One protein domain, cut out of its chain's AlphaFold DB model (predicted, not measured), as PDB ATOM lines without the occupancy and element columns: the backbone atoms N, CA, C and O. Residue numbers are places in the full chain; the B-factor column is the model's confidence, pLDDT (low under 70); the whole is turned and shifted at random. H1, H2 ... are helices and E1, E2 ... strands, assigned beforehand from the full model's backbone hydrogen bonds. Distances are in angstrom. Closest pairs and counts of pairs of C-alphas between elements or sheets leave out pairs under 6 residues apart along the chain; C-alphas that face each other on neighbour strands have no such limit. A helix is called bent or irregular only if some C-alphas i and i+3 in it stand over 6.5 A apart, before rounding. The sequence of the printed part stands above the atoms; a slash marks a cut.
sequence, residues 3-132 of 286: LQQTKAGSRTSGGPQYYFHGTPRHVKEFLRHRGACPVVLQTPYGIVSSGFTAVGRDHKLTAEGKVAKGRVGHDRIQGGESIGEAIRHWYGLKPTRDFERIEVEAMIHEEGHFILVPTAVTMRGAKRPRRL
ATOM      1  N   LEU A   3     164.634 216.461  72.799       92.44
ATOM      2  CA  LEU A   3     164.304 217.232  73.980       92.44
ATOM      3  C   LEU A   3     162.984 216.733  74.566       92.44
ATOM      4  O   LEU A   3     162.002 216.545  73.839       92.44
ATOM      5  N   GLN A   4     162.960 216.561  75.884       88.75
ATOM      6  CA  GLN A   4     161.758 216.207  76.634       88.75
ATOM      7  C   GLN A   4     161.476 217.250  77.718       88.75
ATOM      8  O   GLN A   4     162.381 217.673  78.442       88.75
ATOM      9  N   GLN A   5     160.208 217.656  77.823       83.25
ATOM     10  CA  GLN A   5     159.721 218.589  78.840       83.25
ATOM     11  C   GLN A   5     159.418 217.838  80.144       83.25
ATOM     12  O   GLN A   5     158.582 216.933  80.148       83.25
ATOM     13  N   THR A   6     160.037 218.229  81.262       72.31
ATOM     14  CA  THR A   6     159.863 217.534  82.558       72.31
ATOM     15  C   THR A   6     158.821 218.152  83.491       72.31
ATOM     16  O   THR A   6     158.336 217.468  84.385       72.31
ATOM     17  N   LYS A   7     158.431 219.417  83.287       65.94
ATOM     18  CA  LYS A   7     157.397 220.110  84.080       65.94
ATOM     19  C   LYS A   7     156.198 220.473  83.203       65.94
ATOM     20  O   LYS A   7     156.072 221.606  82.739       65.94
ATOM     21  N   ALA A   8     155.343 219.493  82.919       57.03
ATOM     22  CA  ALA A   8     154.067 219.744  82.249       57.03
ATOM     23  C   ALA A   8     153.176 220.614  83.160       57.03
ATOM     24  O   ALA A   8     153.046 220.318  84.344       57.03
ATOM     25  N   GLY A   9     152.616 221.713  82.640       51.44
ATOM     26  CA  GLY A   9     151.702 222.594  83.389       51.44
ATOM     27  C   GLY A   9     152.328 223.738  84.205       51.44
ATOM     28  O   GLY A   9     151.602 224.637  84.621       51.44
ATOM     29  N   SER A  10     153.652 223.794  84.390       50.47
ATOM     30  CA  SER A  10     154.312 224.939  85.045       50.47
ATOM     31  C   SER A  10     154.635 226.035  84.020       50.47
ATOM     32  O   SER A  10     155.753 226.146  83.522       50.47
ATOM     33  N   ARG A  11     153.622 226.836  83.663       54.28
ATOM     34  CA  ARG A  11     153.814 228.114  82.942       54.28
ATOM     35  C   ARG A  11     154.027 229.298  83.896       54.28
ATOM     36  O   ARG A  11     154.435 230.363  83.460       54.28
ATOM     37  N   THR A  12     153.765 229.098  85.186       44.22
ATOM     38  CA  THR A  12     153.688 230.139  86.222       44.22
ATOM     39  C   THR A  12     154.974 230.342  87.030       44.22
ATOM     40  O   THR A  12     155.108 231.385  87.657       44.22
ATOM     41  N   SER A  13     155.944 229.412  87.021       41.19
ATOM     42  CA  SER A  13     157.234 229.611  87.709       41.19
ATOM     43  C   SER A  13     158.418 228.953  86.983       41.19
ATOM     44  O   SER A  13     158.568 227.734  86.939       41.19
ATOM     45  N   GLY A  14     159.288 229.781  86.393       52.06
ATOM     46  CA  GLY A  14     160.562 229.359  85.787       52.06
ATOM     47  C   GLY A  14     160.486 228.684  84.408       52.06
ATOM     48  O   GLY A  14     161.531 228.354  83.854       52.06
ATOM     49  N   GLY A  15     159.282 228.497  83.853       59.03
ATOM     50  CA  GLY A  15     159.049 227.939  82.518       59.03
ATOM     51  C   GLY A  15     159.357 226.435  82.376       59.03
ATOM     52  O   GLY A  15     159.982 225.813  83.243       59.03
ATOM     53  N   PRO A  16     158.910 225.803  81.278       68.19
ATOM     54  CA  PRO A  16     159.215 224.405  81.005       68.19
ATOM     55  C   PRO A  16     160.713 224.201  80.744       68.19
ATOM     56  O   PRO A  16     161.309 224.846  79.885       68.19
ATOM     57  N   GLN A  17     161.315 223.260  81.473       76.31
ATOM     58  CA  GLN A  17     162.703 222.847  81.273       76.31
ATOM     59  C   GLN A  17     162.787 221.684  80.286       76.31
ATOM     60  O   GLN A  17     161.978 220.753  80.347       76.31
ATOM     61  N   TYR A  18     163.798 221.734  79.418       85.88
ATOM     62  CA  TYR A  18     164.046 220.733  78.387       85.88
ATOM     63  C   TYR A  18     165.399 220.064  78.600       85.88
ATOM     64  O   TYR A  18     166.444 220.721  78.647       85.88
ATOM     65  N   TYR A  19     165.365 218.740  78.696       88.50
ATOM     66  CA  TYR A  19     166.547 217.903  78.863       88.50
ATOM     67  C   TYR A  19     166.827 217.124  77.591       88.50
ATOM     68  O   TYR A  19     165.897 216.757  76.870       88.50
ATOM     69  N   PHE A  20     168.103 216.859  77.325       91.00
ATOM     70  CA  PHE A  20     168.484 215.991  76.226       91.00
ATOM     71  C   PHE A  20     168.326 214.520  76.613       91.00
ATOM     72  O   PHE A  20     168.802 214.071  77.655       91.00
ATOM     73  N   HIS A  21     167.716 213.757  75.714       91.50
ATOM     74  CA  HIS A  21     167.555 212.313  75.810       91.50
ATOM     75  C   HIS A  21     168.085 211.634  74.543       91.50
ATOM     76  O   HIS A  21     167.972 212.150  73.427       91.50
ATOM     77  N   GLY A  22     168.683 210.450  74.715       90.12
ATOM     78  CA  GLY A  22     169.314 209.723  73.609       90.12
ATOM     79  C   GLY A  22     170.466 210.497  72.955       90.12
ATOM     80  O   GLY A  22     170.678 210.375  71.752       90.12
ATOM     81  N   THR A  23     171.165 211.343  73.721       88.88
ATOM     82  CA  THR A  23     172.265 212.184  73.228       88.88
ATOM     83  C   THR A  23     173.428 211.319  72.720       88.88
ATOM     84  O   THR A  23     173.885 210.443  73.471       88.88
ATOM     85  N   PRO A  24     173.936 211.549  71.494       90.75
ATOM     86  CA  PRO A  24     175.084 210.829  70.958       90.75
ATOM     87  C   PRO A  24     176.333 211.013  71.821       90.75
ATOM     88  O   PRO A  24     176.493 212.027  72.504       90.75
ATOM     89  N   ARG A  25     177.241 210.035  71.764       90.81
ATOM     90  CA  ARG A  25     178.479 210.034  72.556       90.81
ATOM     91  C   ARG A  25     179.326 211.290  72.317       90.81
ATOM     92  O   ARG A  25     179.689 211.941  73.289       90.81
ATOM     93  N   HIS A  26     179.536 211.673  71.057       89.25
ATOM     94  CA  HIS A  26     180.340 212.849  70.701       89.25
ATOM     95  C   HIS A  26     179.764 214.158  71.274       89.25
ATOM     96  O   HIS A  26     180.508 214.974  71.807       89.25
ATOM     97  N   VAL A  27     178.435 214.339  71.262       89.31
ATOM     98  CA  VAL A  27     177.776 215.513  71.868       89.31
ATOM     99  C   VAL A  27     177.971 215.531  73.384       89.31
ATOM    100  O   VAL A  27     178.261 216.580  73.961       89.31
ATOM    101  N   LYS A  28     177.828 214.375  74.048       90.06
ATOM    102  CA  LYS A  28     178.063 214.263  75.494       90.06
ATOM    103  C   LYS A  28     179.504 214.627  75.833       90.06
ATOM    104  O   LYS A  28     179.717 215.458  76.708       90.06
ATOM    105  N   GLU A  29     180.471 214.018  75.153       90.12
ATOM    106  CA  GLU A  29     181.903 214.257  75.368       90.12
ATOM    107  C   GLU A  29     182.259 215.729  75.141       90.12
ATOM    108  O   GLU A  29     182.895 216.336  76.003       90.12
ATOM    109  N   PHE A  30     181.739 216.341  74.074       89.81
ATOM    110  CA  PHE A  30     181.901 217.770  73.816       89.81
ATOM    111  C   PHE A  30     181.373 218.634  74.971       89.81
ATOM    112  O   PHE A  30     182.107 219.460  75.512       89.81
ATOM    113  N   LEU A  31     180.131 218.412  75.427       89.88
ATOM    114  CA  LEU A  31     179.554 219.171  76.547       89.88
ATOM    115  C   LEU A  31     180.252 218.894  77.885       89.88
ATOM    116  O   LEU A  31     180.199 219.729  78.786       89.88
ATOM    117  N   ARG A  32     180.886 217.732  78.061       89.00
ATOM    118  CA  ARG A  32     181.708 217.450  79.248       89.00
ATOM    119  C   ARG A  32     183.032 218.184  79.215       89.00
ATOM    120  O   ARG A  32     183.436 218.696  80.252       89.00
ATOM    121  N   HIS A  33     183.672 218.239  78.055       88.44
ATOM    122  CA  HIS A  33     184.952 218.909  77.898       88.44
ATOM    123  C   HIS A  33     184.803 220.436  77.948       88.44
ATOM    124  O   HIS A  33     185.519 221.107  78.683       88.44
ATOM    125  N   ARG A  34     183.825 220.981  77.213       87.88
ATOM    126  CA  ARG A  34     183.550 222.425  77.137       87.88
ATOM    127  C   ARG A  34     182.788 222.955  78.357       87.88
ATOM    128  O   ARG A  34     182.871 224.132  78.688       87.88
ATOM    129  N   GLY A  35     182.002 222.099  79.003       89.00
ATOM    130  CA  GLY A  35     181.140 222.426  80.137       89.00
ATOM    131  C   GLY A  35     179.830 223.117  79.753       89.00
ATOM    132  O   GLY A  35     178.754 222.656  80.147       89.00
ATOM    133  N   ALA A  36     179.906 224.173  78.941       90.19
ATOM    134  CA  ALA A  36     178.748 224.818  78.335       90.19
ATOM    135  C   ALA A  36     179.063 225.349  76.929       90.19
ATOM    136  O   ALA A  36     180.216 225.639  76.614       90.19
ATOM    137  N   CYS A  37     178.041 225.472  76.088       90.94
ATOM    138  CA  CYS A  37     178.176 225.942  74.714       90.94
ATOM    139  C   CYS A  37     176.980 226.824  74.325       90.94
ATOM    140  O   CYS A  37     175.842 226.375  74.515       90.94
ATOM    141  N   PRO A  38     177.193 228.045  73.799       91.06
ATOM    142  CA  PRO A  38     176.114 228.859  73.251       91.06
ATOM    143  C   PRO A  38     175.356 228.094  72.171       91.06
ATOM    144  O   PRO A  38     175.957 227.425  71.328       91.06
ATOM    145  N   VAL A  39     174.033 228.177  72.208       91.44
ATOM    146  CA  VAL A  39     173.170 227.513  71.236       91.44
ATOM    147  C   VAL A  39     172.732 228.525  70.193       91.44
ATOM    148  O   VAL A  39     172.362 229.654  70.509       91.44
ATOM    149  N   VAL A  40     172.721 228.092  68.944       91.38
ATOM    150  CA  VAL A  40     172.023 228.783  67.862       91.38
ATOM    151  C   VAL A  40     170.935 227.857  67.341       91.38
ATOM    152  O   VAL A  40     171.101 226.633  67.319       91.38
ATOM    153  N   LEU A  41     169.786 228.422  66.988       93.00
ATOM    154  CA  LEU A  41     168.614 227.638  66.615       93.00
ATOM    155  C   LEU A  41     168.460 227.642  65.098       93.00
ATOM    156  O   LEU A  41     168.388 228.702  64.484       93.00
ATOM    157  N   GLN A  42     168.366 226.464  64.486       93.38
ATOM    158  CA  GLN A  42     167.896 226.364  63.110       93.38
ATOM    159  C   GLN A  42     166.393 226.659  63.071       93.38
ATOM    160  O   GLN A  42     165.607 226.074  63.814       93.38
ATOM    161  N   THR A  43     166.008 227.543  62.162       93.88
ATOM    162  CA  THR A  43     164.625 227.920  61.853       93.88
ATOM    163  C   THR A  43     164.314 227.554  60.397       93.88
ATOM    164  O   THR A  43     165.236 227.191  59.651       93.88
ATOM    165  N   PRO A  44     163.056 227.681  59.934       94.31
ATOM    166  CA  PRO A  44     162.740 227.543  58.513       94.31
ATOM    167  C   PRO A  44     163.525 228.497  57.601       94.31
ATOM    168  O   PRO A  44     163.747 228.159  56.445       94.31
ATOM    169  N   TYR A  45     163.954 229.653  58.119       92.75
ATOM    170  CA  TYR A  45     164.708 230.675  57.390       92.75
ATOM    171  C   TYR A  45     166.221 230.477  57.416       92.75
ATOM    172  O   TYR A  45     166.928 231.108  56.644       92.75
ATOM    173  N   GLY A  46     166.742 229.648  58.316       89.25
ATOM    174  CA  GLY A  46     168.171 229.610  58.606       89.25
ATOM    175  C   GLY A  46     168.457 229.628  60.096       89.25
ATOM    176  O   GLY A  46     167.553 229.517  60.924       89.25
ATOM    177  N   ILE A  47     169.732 229.749  60.440       88.38
ATOM    178  CA  ILE A  47     170.160 229.811  61.832       88.38
ATOM    179  C   ILE A  47     169.879 231.213  62.387       88.38
ATOM    180  O   ILE A  47     170.082 232.216  61.698       88.38
ATOM    181  N   VAL A  48     169.410 231.267  63.633       89.25
ATOM    182  CA  VAL A  48     169.280 232.493  64.427       89.25
ATOM    183  C   VAL A  48     170.104 232.386  65.700       89.25
ATOM    184  O   VAL A  48     170.162 231.327  66.340       89.25
ATOM    185  N   SER A  49     170.702 233.509  66.090       86.50
ATOM    186  CA  SER A  49     171.257 233.677  67.430       86.50
ATOM    187  C   SER A  49     170.163 233.458  68.467       86.50
ATOM    188  O   SER A  49     169.002 233.812  68.259       86.50
ATOM    189  N   SER A  50     170.532 232.861  69.594       87.75
ATOM    190  CA  SER A  50     169.590 232.600  70.673       87.75
ATOM    191  C   SER A  50     170.208 232.928  72.026       87.75
ATOM    192  O   SER A  50     171.426 232.903  72.183       87.75
ATOM    193  N   GLY A  51     169.363 233.198  73.021       87.88
ATOM    194  CA  GLY A  51     169.793 233.354  74.414       87.88
ATOM    195  C   GLY A  51     170.041 232.023  75.132       87.88
ATOM    196  O   GLY A  51     170.077 231.992  76.362       87.88
ATOM    197  N   PHE A  52     170.133 230.911  74.395       90.81
ATOM    198  CA  PHE A  52     170.249 229.577  74.964       90.81
ATOM    199  C   PHE A  52     171.703 229.127  75.098       90.81
ATOM    200  O   PHE A  52     172.579 229.464  74.308       90.81
ATOM    201  N   THR A  53     171.950 228.288  76.093       91.69
ATOM    202  CA  THR A  53     173.228 227.622  76.329       91.69
ATOM    203  C   THR A  53     172.975 226.148  76.619       91.69
ATOM    204  O   THR A  53     172.178 225.795  77.492       91.69
ATOM    205  N   ALA A  54     173.659 225.270  75.891       91.75
ATOM    206  CA  ALA A  54     173.698 223.846  76.170       91.75
ATOM    207  C   ALA A  54     174.701 223.606  77.300       91.75
ATOM    208  O   ALA A  54     175.846 224.042  77.215       91.75
ATOM    209  N   VAL A  55     174.280 222.926  78.365       90.94
ATOM    210  CA  VAL A  55     175.093 222.727  79.571       90.94
ATOM    211  C   VAL A  55     175.213 221.247  79.873       90.94
ATOM    212  O   VAL A  55     174.219 220.512  79.890       90.94
ATOM    213  N   GLY A  56     176.443 220.816  80.143       90.12
ATOM    214  CA  GLY A  56     176.718 219.448  80.532       90.12
ATOM    215  C   GLY A  56     176.148 219.085  81.908       90.12
ATOM    216  O   GLY A  56     176.080 219.924  82.804       90.12
ATOM    217  N   ARG A  57     175.796 217.813  82.128       88.75
ATOM    218  CA  ARG A  57     175.288 217.319  83.428       88.75
ATOM    219  C   ARG A  57     176.207 217.595  84.623       88.75
ATOM    220  O   ARG A  57     175.724 217.732  85.745       88.75
ATOM    221  N   ASP A  58     177.514 217.646  84.366       88.94
ATOM    222  CA  ASP A  58     178.567 217.837  85.370       88.94
ATOM    223  C   ASP A  58     178.914 219.335  85.559       88.94
ATOM    224  O   ASP A  58     179.896 219.699  86.211       88.94
ATOM    225  N   HIS A  59     178.084 220.219  84.987       89.75
ATOM    226  CA  HIS A  59     178.265 221.664  84.985       89.75
ATOM    227  C   HIS A  59     176.961 222.424  85.284       89.75
ATOM    228  O   HIS A  59     175.831 221.960  85.068       89.75
ATOM    229  N   LYS A  60     177.128 223.645  85.784       87.88
ATOM    230  CA  LYS A  60     176.074 224.641  85.990       87.88
ATOM    231  C   LYS A  60     176.555 226.013  85.526       87.88
ATOM    232  O   LYS A  60     177.756 226.261  85.500       87.88
ATOM    233  N   LEU A  61     175.610 226.884  85.191       85.50
ATOM    234  CA  LEU A  61     175.874 228.304  84.975       85.50
ATOM    235  C   LEU A  61     175.684 229.049  86.303       85.50
ATOM    236  O   LEU A  61     174.741 228.749  87.041       85.50
ATOM    237  N   THR A  62     176.595 229.961  86.639       84.06
ATOM    238  CA  THR A  62     176.433 230.892  87.768       84.06
ATOM    239  C   THR A  62     175.435 231.999  87.414       84.06
ATOM    240  O   THR A  62     174.990 232.089  86.268       84.06
ATOM    241  N   ALA A  63     175.075 232.849  88.381       79.06
ATOM    242  CA  ALA A  63     174.196 233.997  88.132       79.06
ATOM    243  C   ALA A  63     174.789 234.962  87.086       79.06
ATOM    244  O   ALA A  63     174.059 235.569  86.313       79.06
ATOM    245  N   GLU A  64     176.118 235.024  87.004       78.94
ATOM    246  CA  GLU A  64     176.884 235.812  86.034       78.94
ATOM    247  C   GLU A  64     177.099 235.074  84.696       78.94
ATOM    248  O   GLU A  64     177.892 235.516  83.868       78.94
ATOM    249  N   GLY A  65     176.463 233.913  84.490       79.19
ATOM    250  CA  GLY A  65     176.569 233.122  83.259       79.19
ATOM    251  C   GLY A  65     177.871 232.327  83.104       79.19
ATOM    252  O   GLY A  65     178.111 231.750  82.045       79.19
ATOM    253  N   LYS A  66     178.719 232.253  84.139       85.44
ATOM    254  CA  LYS A  66     179.989 231.510  84.079       85.44
ATOM    255  C   LYS A  66     179.778 230.016  84.301       85.44
ATOM    256  O   LYS A  66     178.934 229.601  85.090       85.44
ATOM    257  N   VAL A  67     180.589 229.195  83.641       88.06
ATOM    258  CA  VAL A  67     180.557 227.738  83.815       88.06
ATOM    259  C   VAL A  67     181.248 227.354  85.122       88.06
ATOM    260  O   VAL A  67     182.406 227.694  85.347       88.06
ATOM    261  N   ALA A  68     180.554 226.599  85.968       86.94
ATOM    262  CA  ALA A  68     181.090 226.011  87.189       86.94
ATOM    263  C   ALA A  68     180.804 224.504  87.230       86.94
ATOM    264  O   ALA A  68     179.804 224.032  86.683       86.94
ATOM    265  N   LYS A  69     181.654 223.738  87.924       87.50
ATOM    266  CA  LYS A  69     181.383 222.318  88.194       87.50
ATOM    267  C   LYS A  69     180.104 222.179  89.027       87.50
ATOM    268  O   LYS A  69     179.863 222.941  89.966       87.50
ATOM    269  N   GLY A  70     179.278 221.199  88.686       80.44
ATOM    270  CA  GLY A  70     178.033 220.891  89.387       80.44
ATOM    271  C   GLY A  70     177.624 219.440  89.162       80.44
ATOM    272  O   GLY A  70     178.187 218.760  88.320       80.44
ATOM    273  N   ARG A  71     176.640 218.934  89.908       77.12
ATOM    274  CA  ARG A  71     176.054 217.604  89.667       77.12
ATOM    275  C   ARG A  71     174.567 217.762  89.394       77.12
ATOM    276  O   ARG A  71     173.744 217.547  90.274       77.12
ATOM    277  N   VAL A  72     174.237 218.209  88.186       74.62
ATOM    278  CA  VAL A  72     172.849 218.501  87.782       74.62
ATOM    279  C   VAL A  72     172.172 217.270  87.156       74.62
ATOM    280  O   VAL A  72     170.972 217.270  86.908       74.62
ATOM    281  N   GLY A  73     172.922 216.192  86.910       79.38
ATOM    282  CA  GLY A  73     172.380 214.876  86.543       79.38
ATOM    283  C   GLY A  73     171.986 214.724  85.071       79.38
ATOM    284  O   GLY A  73     172.113 213.626  84.532       79.38
ATOM    285  N   HIS A  74     171.645 215.819  84.379       84.69
ATOM    286  CA  HIS A  74     171.237 215.798  82.970       84.69
ATOM    287  C   HIS A  74     171.888 216.885  82.101       84.69
ATOM    288  O   HIS A  74     172.085 218.026  82.535       84.69
ATOM    289  N   ASP A  75     172.164 216.519  80.845       88.25
ATOM    290  CA  ASP A  75     172.464 217.474  79.775       88.25
ATOM    291  C   ASP A  75     171.190 218.237  79.418       88.25
ATOM    292  O   ASP A  75     170.120 217.640  79.270       88.25
ATOM    293  N   ARG A  76     171.289 219.560  79.300       89.25
ATOM    294  CA  ARG A  76     170.109 220.423  79.172       89.25
ATOM    295  C   ARG A  76     170.397 221.679  78.374       89.25
ATOM    296  O   ARG A  76     171.554 222.056  78.198       89.25
ATOM    297  N   ILE A  77     169.325 222.347  77.976       89.44
ATOM    298  CA  ILE A  77     169.370 223.699  77.431       89.44
ATOM    299  C   ILE A  77     168.861 224.661  78.507       89.44
ATOM    300  O   ILE A  77     167.816 224.419  79.113       89.44
ATOM    301  N   GLN A  78     169.612 225.731  78.766       86.56
ATOM    302  CA  GLN A  78     169.235 226.814  79.676       86.56
ATOM    303  C   GLN A  78     169.139 228.130  78.900       86.56
ATOM    304  O   GLN A  78     169.913 228.342  77.976       86.56
ATOM    305  N   GLY A  79     168.216 229.009  79.276       83.62
ATOM    306  CA  GLY A  79     168.056 230.348  78.709       83.62
ATOM    307  C   GLY A  79     167.014 231.141  79.496       83.62
ATOM    308  O   GLY A  79     166.382 230.589  80.399       83.62
ATOM    309  N   GLY A  80     166.864 232.430  79.177       74.94
ATOM    310  CA  GLY A  80     165.861 233.297  79.816       74.94
ATOM    311  C   GLY A  80     164.420 232.963  79.415       74.94
ATOM    312  O   GLY A  80     163.495 233.167  80.195       74.94
ATOM    313  N   GLU A  81     164.238 232.399  78.222       80.12
ATOM    314  CA  GLU A  81     162.960 231.900  77.711       80.12
ATOM    315  C   GLU A  81     162.974 230.368  77.554       80.12
ATOM    316  O   GLU A  81     163.967 229.694  77.831       80.12
ATOM    317  N   SER A  82     161.853 229.783  77.131       86.69
ATOM    318  CA  SER A  82     161.752 228.345  76.857       86.69
ATOM    319  C   SER A  82     162.223 228.028  75.435       86.69
ATOM    320  O   SER A  82     161.651 228.538  74.473       86.69
ATOM    321  N   ILE A  83     163.180 227.103  75.279       89.94
ATOM    322  CA  ILE A  83     163.604 226.587  73.958       89.94
ATOM    323  C   ILE A  83     162.424 226.003  73.171       89.94
ATOM    324  O   ILE A  83     162.346 226.167  71.958       89.94
ATOM    325  N   GLY A  84     161.466 225.364  73.852       91.19
ATOM    326  CA  GLY A  84     160.256 224.864  73.206       91.19
ATOM    327  C   GLY A  84     159.393 225.990  72.644       91.19
ATOM    328  O   GLY A  84     158.879 225.863  71.537       91.19
ATOM    329  N   GLU A  85     159.271 227.109  73.358       89.75
ATOM    330  CA  GLU A  85     158.501 228.261  72.878       89.75
ATOM    331  C   GLU A  85     159.231 229.016  71.763       89.75
ATOM    332  O   GLU A  85     158.589 229.412  70.793       89.75
ATOM    333  N   ALA A  86     160.565 229.092  71.798       92.44
ATOM    334  CA  ALA A  86     161.347 229.588  70.667       92.44
ATOM    335  C   ALA A  86     161.149 228.717  69.409       92.44
ATOM    336  O   ALA A  86     160.882 229.238  68.328       92.44
ATOM    337  N   ILE A  87     161.189 227.384  69.540       94.06
ATOM    338  CA  ILE A  87     160.884 226.460  68.430       94.06
ATOM    339  C   ILE A  87     159.446 226.659  67.946       94.06
ATOM    340  O   ILE A  87     159.188 226.692  66.743       94.06
ATOM    341  N   ARG A  88     158.493 226.812  68.870       92.75
ATOM    342  CA  ARG A  88     157.091 227.056  68.535       92.75
ATOM    343  C   ARG A  88     156.931 228.324  67.699       92.75
ATOM    344  O   ARG A  88     156.271 228.265  66.662       92.75
ATOM    345  N   HIS A  89     157.547 229.415  68.141       93.12
ATOM    346  CA  HIS A  89     157.547 230.706  67.469       93.12
ATOM    347  C   HIS A  89     158.124 230.589  66.055       93.12
ATOM    348  O   HIS A  89     157.407 230.816  65.083       93.12
ATOM    349  N   TRP A  90     159.373 230.132  65.924       94.50
ATOM    350  CA  TRP A  90     160.079 230.082  64.638       94.50
ATOM    351  C   TRP A  90     159.447 229.153  63.601       94.50
ATOM    352  O   TRP A  90     159.525 229.430  62.408       94.50
ATOM    353  N   TYR A  91     158.801 228.069  64.031       94.00
ATOM    354  CA  TYR A  91     158.154 227.111  63.129       94.00
ATOM    355  C   TYR A  91     156.642 227.346  62.954       94.00
ATOM    356  O   TYR A  91     155.955 226.487  62.386       94.00
ATOM    357  N   GLY A  92     156.101 228.470  63.443       92.06
ATOM    358  CA  GLY A  92     154.677 228.808  63.313       92.06
ATOM    359  C   GLY A  92     153.757 227.729  63.901       92.06
ATOM    360  O   GLY A  92     152.730 227.359  63.321       92.06
ATOM    361  N   LEU A  93     154.164 227.118  65.016       91.69
ATOM    362  CA  LEU A  93     153.410 226.045  65.656       91.69
ATOM    363  C   LEU A  93     152.349 226.646  66.587       91.69
ATOM    364  O   LEU A  93     152.635 227.498  67.420       91.69
ATOM    365  N   LYS A  94     151.102 226.171  66.502       86.25
ATOM    366  CA  LYS A  94     150.012 226.691  67.345       86.25
ATOM    367  C   LYS A  94     150.290 226.425  68.839       86.25
ATOM    368  O   LYS A  94     150.683 225.303  69.165       86.25
ATOM    369  N   PRO A  95     150.036 227.373  69.763       82.12
ATOM    370  CA  PRO A  95     150.297 227.230  71.208       82.12
ATOM    371  C   PRO A  95     149.273 226.368  71.967       82.12
ATOM    372  O   PRO A  95     149.213 226.390  73.194       82.12
ATOM    373  N   THR A  96     148.462 225.590  71.252       79.19
ATOM    374  CA  THR A  96     147.296 224.897  71.813       79.19
ATOM    375  C   THR A  96     147.646 223.702  72.693       79.19
ATOM    376  O   THR A  96     146.817 223.288  73.497       79.19
ATOM    377  N   ARG A  97     148.843 223.119  72.540       84.06
ATOM    378  CA  ARG A  97     149.296 221.957  73.316       84.06
ATOM    379  C   ARG A  97     150.780 222.041  73.652       84.06
ATOM    380  O   ARG A  97     151.581 222.570  72.874       84.06
ATOM    381  N   ASP A  98     151.125 221.470  74.800       87.25
ATOM    382  CA  ASP A  98     152.506 221.289  75.238       87.25
ATOM    383  C   ASP A  98     153.210 220.215  74.401       87.25
ATOM    384  O   ASP A  98     152.584 219.286  73.872       87.25
ATOM    385  N   PHE A  99     154.533 220.338  74.300       90.81
ATOM    386  CA  PHE A  99     155.353 219.330  73.646       90.81
ATOM    387  C   PHE A  99     155.426 218.078  74.518       90.81
ATOM    388  O   PHE A  99     155.681 218.126  75.721       90.81
ATOM    389  N   GLU A 100     155.217 216.930  73.891       89.94
ATOM    390  CA  GLU A 100     155.598 215.647  74.470       89.94
ATOM    391  C   GLU A 100     157.077 215.386  74.197       89.94
ATOM    392  O   GLU A 100     157.833 215.016  75.095       89.94
ATOM    393  N   ARG A 101     157.489 215.635  72.949       92.88
ATOM    394  CA  ARG A 101     158.827 215.339  72.450       92.88
ATOM    395  C   ARG A 101     159.185 216.246  71.282       92.88
ATOM    396  O   ARG A 101     158.347 216.506  70.419       92.88
ATOM    397  N   ILE A 102     160.433 216.694  71.245       95.56
ATOM    398  CA  ILE A 102     161.003 217.441  70.121       95.56
ATOM    399  C   ILE A 102     162.226 216.662  69.647       95.56
ATOM    400  O   ILE A 102     163.223 216.593  70.363       95.56
ATOM    401  N   GLU A 103     162.143 216.042  68.475       96.75
ATOM    402  CA  GLU A 103     163.310 215.441  67.830       96.75
ATOM    403  C   GLU A 103     164.244 216.549  67.359       96.75
ATOM    404  O   GLU A 103     163.812 217.517  66.724       96.75
ATOM    405  N   VAL A 104     165.521 216.401  67.698       95.94
ATOM    406  CA  VAL A 104     166.563 217.362  67.357       95.94
ATOM    407  C   VAL A 104     167.819 216.649  66.872       95.94
ATOM    408  O   VAL A 104     168.185 215.563  67.341       95.94
ATOM    409  N   GLU A 105     168.510 217.306  65.958       94.19
ATOM    410  CA  GLU A 105     169.912 217.072  65.652       94.19
ATOM    411  C   GLU A 105     170.753 218.173  66.298       94.19
ATOM    412  O   GLU A 105     170.270 219.271  66.589       94.19
ATOM    413  N   ALA A 106     172.010 217.849  66.571       90.56
ATOM    414  CA  ALA A 106     172.968 218.766  67.154       90.56
ATOM    415  C   ALA A 106     174.239 218.740  66.314       90.56
ATOM    416  O   ALA A 106     174.807 217.671  66.094       90.56
ATOM    417  N   MET A 107     174.678 219.915  65.873       89.00
ATOM    418  CA  MET A 107     175.935 220.092  65.152       89.00
ATOM    419  C   MET A 107     176.830 221.042  65.944       89.00
ATOM    420  O   MET A 107     176.359 222.025  66.516       89.00
ATOM    421  N   ILE A 108     178.122 220.740  65.992       86.62
ATOM    422  CA  ILE A 108     179.125 221.607  66.609       86.62
ATOM    423  C   ILE A 108     179.733 222.431  65.477       86.62
ATOM    424  O   ILE A 108     180.346 221.867  64.577       86.62
ATOM    425  N   HIS A 109     179.509 223.742  65.503       83.31
ATOM    426  CA  HIS A 109     180.111 224.675  64.556       83.31
ATOM    427  C   HIS A 109     181.562 224.967  64.956       83.31
ATOM    428  O   HIS A 109     181.874 224.999  66.150       83.31
ATOM    429  N   GLU A 110     182.429 225.233  63.982       75.62
ATOM    430  CA  GLU A 110     183.863 225.484  64.206       75.62
ATOM    431  C   GLU A 110     184.117 226.694  65.116       75.62
ATOM    432  O   GLU A 110     185.024 226.689  65.943       75.62
ATOM    433  N   GLU A 111     183.231 227.686  65.069       74.12
ATOM    434  CA  GLU A 111     183.269 228.881  65.929       74.12
ATOM    435  C   GLU A 111     182.817 228.623  67.374       74.12
ATOM    436  O   GLU A 111     182.668 229.546  68.172       74.12
ATOM    437  N   GLY A 112     182.568 227.363  67.733       76.44
ATOM    438  CA  GLY A 112     182.169 226.984  69.082       76.44
ATOM    439  C   GLY A 112     180.699 227.255  69.388       76.44
ATOM    440  O   GLY A 112     180.355 227.405  70.560       76.44
ATOM    441  N   HIS A 113     179.840 227.290  68.365       83.94
ATOM    442  CA  HIS A 113     178.386 227.305  68.516       83.94
ATOM    443  C   HIS A 113     177.810 225.886  68.482       83.94
ATOM    444  O   HIS A 113     178.248 225.025  67.719       83.94
ATOM    445  N   PHE A 114     176.779 225.648  69.286       88.81
ATOM    446  CA  PHE A 114     175.976 224.433  69.250       88.81
ATOM    447  C   PHE A 114     174.722 224.684  68.409       88.81
ATOM    448  O   PHE A 114     173.764 225.296  68.880       88.81
ATOM    449  N   ILE A 115     174.721 224.231  67.157       90.81
ATOM    450  CA  ILE A 115     173.566 224.383  66.270       90.81
ATOM    451  C   ILE A 115     172.548 223.311  66.639       90.81
ATOM    452  O   ILE A 115     172.780 222.115  66.441       90.81
ATOM    453  N   LEU A 116     171.410 223.744  67.168       93.75
ATOM    454  CA  LEU A 116     170.283 222.873  67.452       93.75
ATOM    455  C   LEU A 116     169.325 222.883  66.263       93.75
ATOM    456  O   LEU A 116     168.804 223.934  65.890       93.75
ATOM    457  N   VAL A 117     169.064 221.708  65.695       95.06
ATOM    458  CA  VAL A 117     168.210 221.540  64.515       95.06
ATOM    459  C   VAL A 117     166.963 220.740  64.883       95.06
ATOM    460  O   VAL A 117     167.035 219.516  64.977       95.06
ATOM    461  N   PRO A 118     165.805 221.385  65.102       96.50
ATOM    462  CA  PRO A 118     164.540 220.679  65.268       96.50
ATOM    463  C   PRO A 118     164.135 219.963  63.975       96.50
ATOM    464  O   PRO A 118     164.020 220.592  62.926       96.50
ATOM    465  N   THR A 119     163.879 218.656  64.052       96.88
ATOM    466  CA  THR A 119     163.532 217.823  62.882       96.88
ATOM    467  C   THR A 119     162.100 217.298  62.929       96.88
ATOM    468  O   THR A 119     161.471 217.070  61.893       96.88
ATOM    469  N   ALA A 120     161.533 217.132  64.126       97.00
ATOM    470  CA  ALA A 120     160.127 216.796  64.306       97.00
ATOM    471  C   ALA A 120     159.620 217.182  65.698       97.00
ATOM    472  O   ALA A 120     160.377 217.241  66.663       97.00
ATOM    473  N   VAL A 121     158.311 217.389  65.821       95.50
ATOM    474  CA  VAL A 121     157.641 217.651  67.101       95.50
ATOM    475  C   VAL A 121     156.441 216.736  67.288       95.50
ATOM    476  O   VAL A 121     155.619 216.575  66.386       95.50
ATOM    477  N   THR A 122     156.300 216.187  68.487       94.44
ATOM    478  CA  THR A 122     155.098 215.480  68.936       94.44
ATOM    479  C   THR A 122     154.445 216.310  70.028       94.44
ATOM    480  O   THR A 122     155.036 216.560  71.080       94.44
ATOM    481  N   MET A 123     153.223 216.766  69.764       92.06
ATOM    482  CA  MET A 123     152.396 217.445  70.762       92.06
ATOM    483  C   MET A 123     151.728 216.406  71.659       92.06
ATOM    484  O   MET A 123     151.348 215.341  71.172       92.06
ATOM    485  N   ARG A 124     151.506 216.725  72.937       89.00
ATOM    486  CA  ARG A 124     150.809 215.805  73.848       89.00
ATOM    487  C   ARG A 124     149.436 215.406  73.298       89.00
ATOM    488  O   ARG A 124     148.650 216.244  72.840       89.00
ATOM    489  N   GLY A 125     149.161 214.104  73.314       87.50
ATOM    490  CA  GLY A 125     147.921 213.529  72.788       87.50
ATOM    491  C   GLY A 125     147.792 213.578  71.261       87.50
ATOM    492  O   GLY A 125     146.697 213.364  70.738       87.50
ATOM    493  N   ALA A 126     148.860 213.903  70.526       89.81
ATOM    494  CA  ALA A 126     148.905 213.715  69.080       89.81
ATOM    495  C   ALA A 126     149.338 212.280  68.756       89.81
ATOM    496  O   ALA A 126     150.270 211.753  69.352       89.81
ATOM    497  N   LYS A 127     148.689 211.652  67.769       88.38
ATOM    498  CA  LYS A 127     149.016 210.276  67.353       88.38
ATOM    499  C   LYS A 127     150.296 210.175  66.519       88.38
ATOM    500  O   LYS A 127     150.844 209.088  66.381       88.38
ATOM    501  N   ARG A 128     150.723 211.270  65.880       91.69
ATOM    502  CA  ARG A 128     151.849 211.281  64.938       91.69
ATOM    503  C   ARG A 128     152.715 212.529  65.124       91.69
ATOM    504  O   ARG A 128     152.156 213.601  65.370       91.69
ATOM    505  N   PRO A 129     154.043 212.408  64.958       94.19
ATOM    506  CA  PRO A 129     154.937 213.556  64.936       94.19
ATOM    507  C   PRO A 129     154.696 214.412  63.685       94.19
ATOM    508  O   PRO A 129     154.478 213.893  62.587       94.19
ATOM    509  N   ARG A 130     154.793 215.733  63.837       94.88
ATOM    510  CA  ARG A 130     154.869 216.686  62.727       94.88
ATOM    511  C   ARG A 130     156.337 216.896  62.370       94.88
ATOM    512  O   ARG A 130     157.106 217.345  63.215       94.88
ATOM    513  N   ARG A 131     156.717 216.600  61.124       96.25
ATOM    514  CA  ARG A 131     158.072 216.871  60.621       96.25
ATOM    515  C   ARG A 131     158.296 218.371  60.454       96.25
ATOM    516  O   ARG A 131     157.395 219.089  60.016       96.25
ATOM    517  N   LEU A 132     159.494 218.811  60.810       95.12
ATOM    518  CA  LEU A 132     159.983 220.166  60.627       95.12
ATOM    519  C   LEU A 132     161.048 220.113  59.530       95.12
ATOM    520  O   LEU A 132     162.079 219.467  59.688       95.12
TER     521      LEU A 132
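Overview. This is residues 3 to 132 of the 286 residues of an uncharacterized protein of Verrucomicrobia subdivision 3 bacterium (UniProt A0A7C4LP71). One strongly twisted sheet of seven strands folds back on itself into a small, nearly closed barrel, its edge strands E1 and E8 coming together, and it curls round the short helix H2. H1 packs on the outside, the hairpin E5 and E6 sits at the rim near the start of E3, and residues 6 to 17 make a long loop between E1 and E2. The printed part has 130 residues, with two named helices and nine named strands in the order E1 E2 H1 E3 E4 E5 E6 E7 H2 E8 E9; the class is mixed, helices and strands. The large sheet runs E1 E2 E7 E4 E3 E9 E8 and is mixed; the whole is compact, with a radius of gyration of the C-alphas of 14.3 A and spans of 39 by 32 by 25 A.

Arrangement. Start at E1, residues 3 to 5, a hairpin with E2, residues 18 to 21; look for N 4 and O 19, 3.1 A apart. Next comes H1, residues 25 to 34, on the sheet at a height of 8.4 A. E3, residues 36 to 43, and E4, residues 46 to 55, form a hairpin, with N 41 and O 48 at 3.0 A; E4 bends by 81 degrees at residue 51. H1 lies only just over E4, with 3 of its 10 C-alphas; the closest C-alphas are those of Leu 31 and Val 55, 6.5 A. E5, residues 59 to 61, and E6, residues 67 to 69, are an antiparallel hairpin, with N 60 and O 68 at 2.8 A. E7, residues 76 to 78, is antiparallel to E4, with N 53 and O 78 at 2.8 A, and meets E2 only at a point. The sheet curls round H2, residues 83 to 90, on the opposite face from H1. E8, residues 99 to 108, and E9, residues 114 to 123, form a hairpin, with N 103 and O 120 at 2.8 A; E9 is parallel to E3, with N 42 and O 116 at 2.9 A. In this folded sheet, one sheet bent back into two leaves, E1 E2 E7 face E3 E9 E8, with E4 as the hinge. The closest C-alphas of E1 and E8 are those of Leu 3 and Ile 102, 5.1 A. In H1 and H2 every O i to N i+4 pair is within hydrogen-bond range.

Along the chain. Find C-alpha 3 at (164.304, 217.232, 73.980), where E1 begins. H1 measures 14.2 A, H2 10.6 A, E3 21.9 A and E4 23.1 A from first to last C-alpha. E8 spans 24.9 A, and E9 24.6 A, ending at C-alpha 123, (152.396, 217.445, 70.762).

Size, cuts and confidence. The C-alphas farthest apart are those of Glu 64 and Lys 127, 42.2 A. The printed part has no cut; the long link is E1 to E2. Residues 7 to 16 are under 70 in pLDDT.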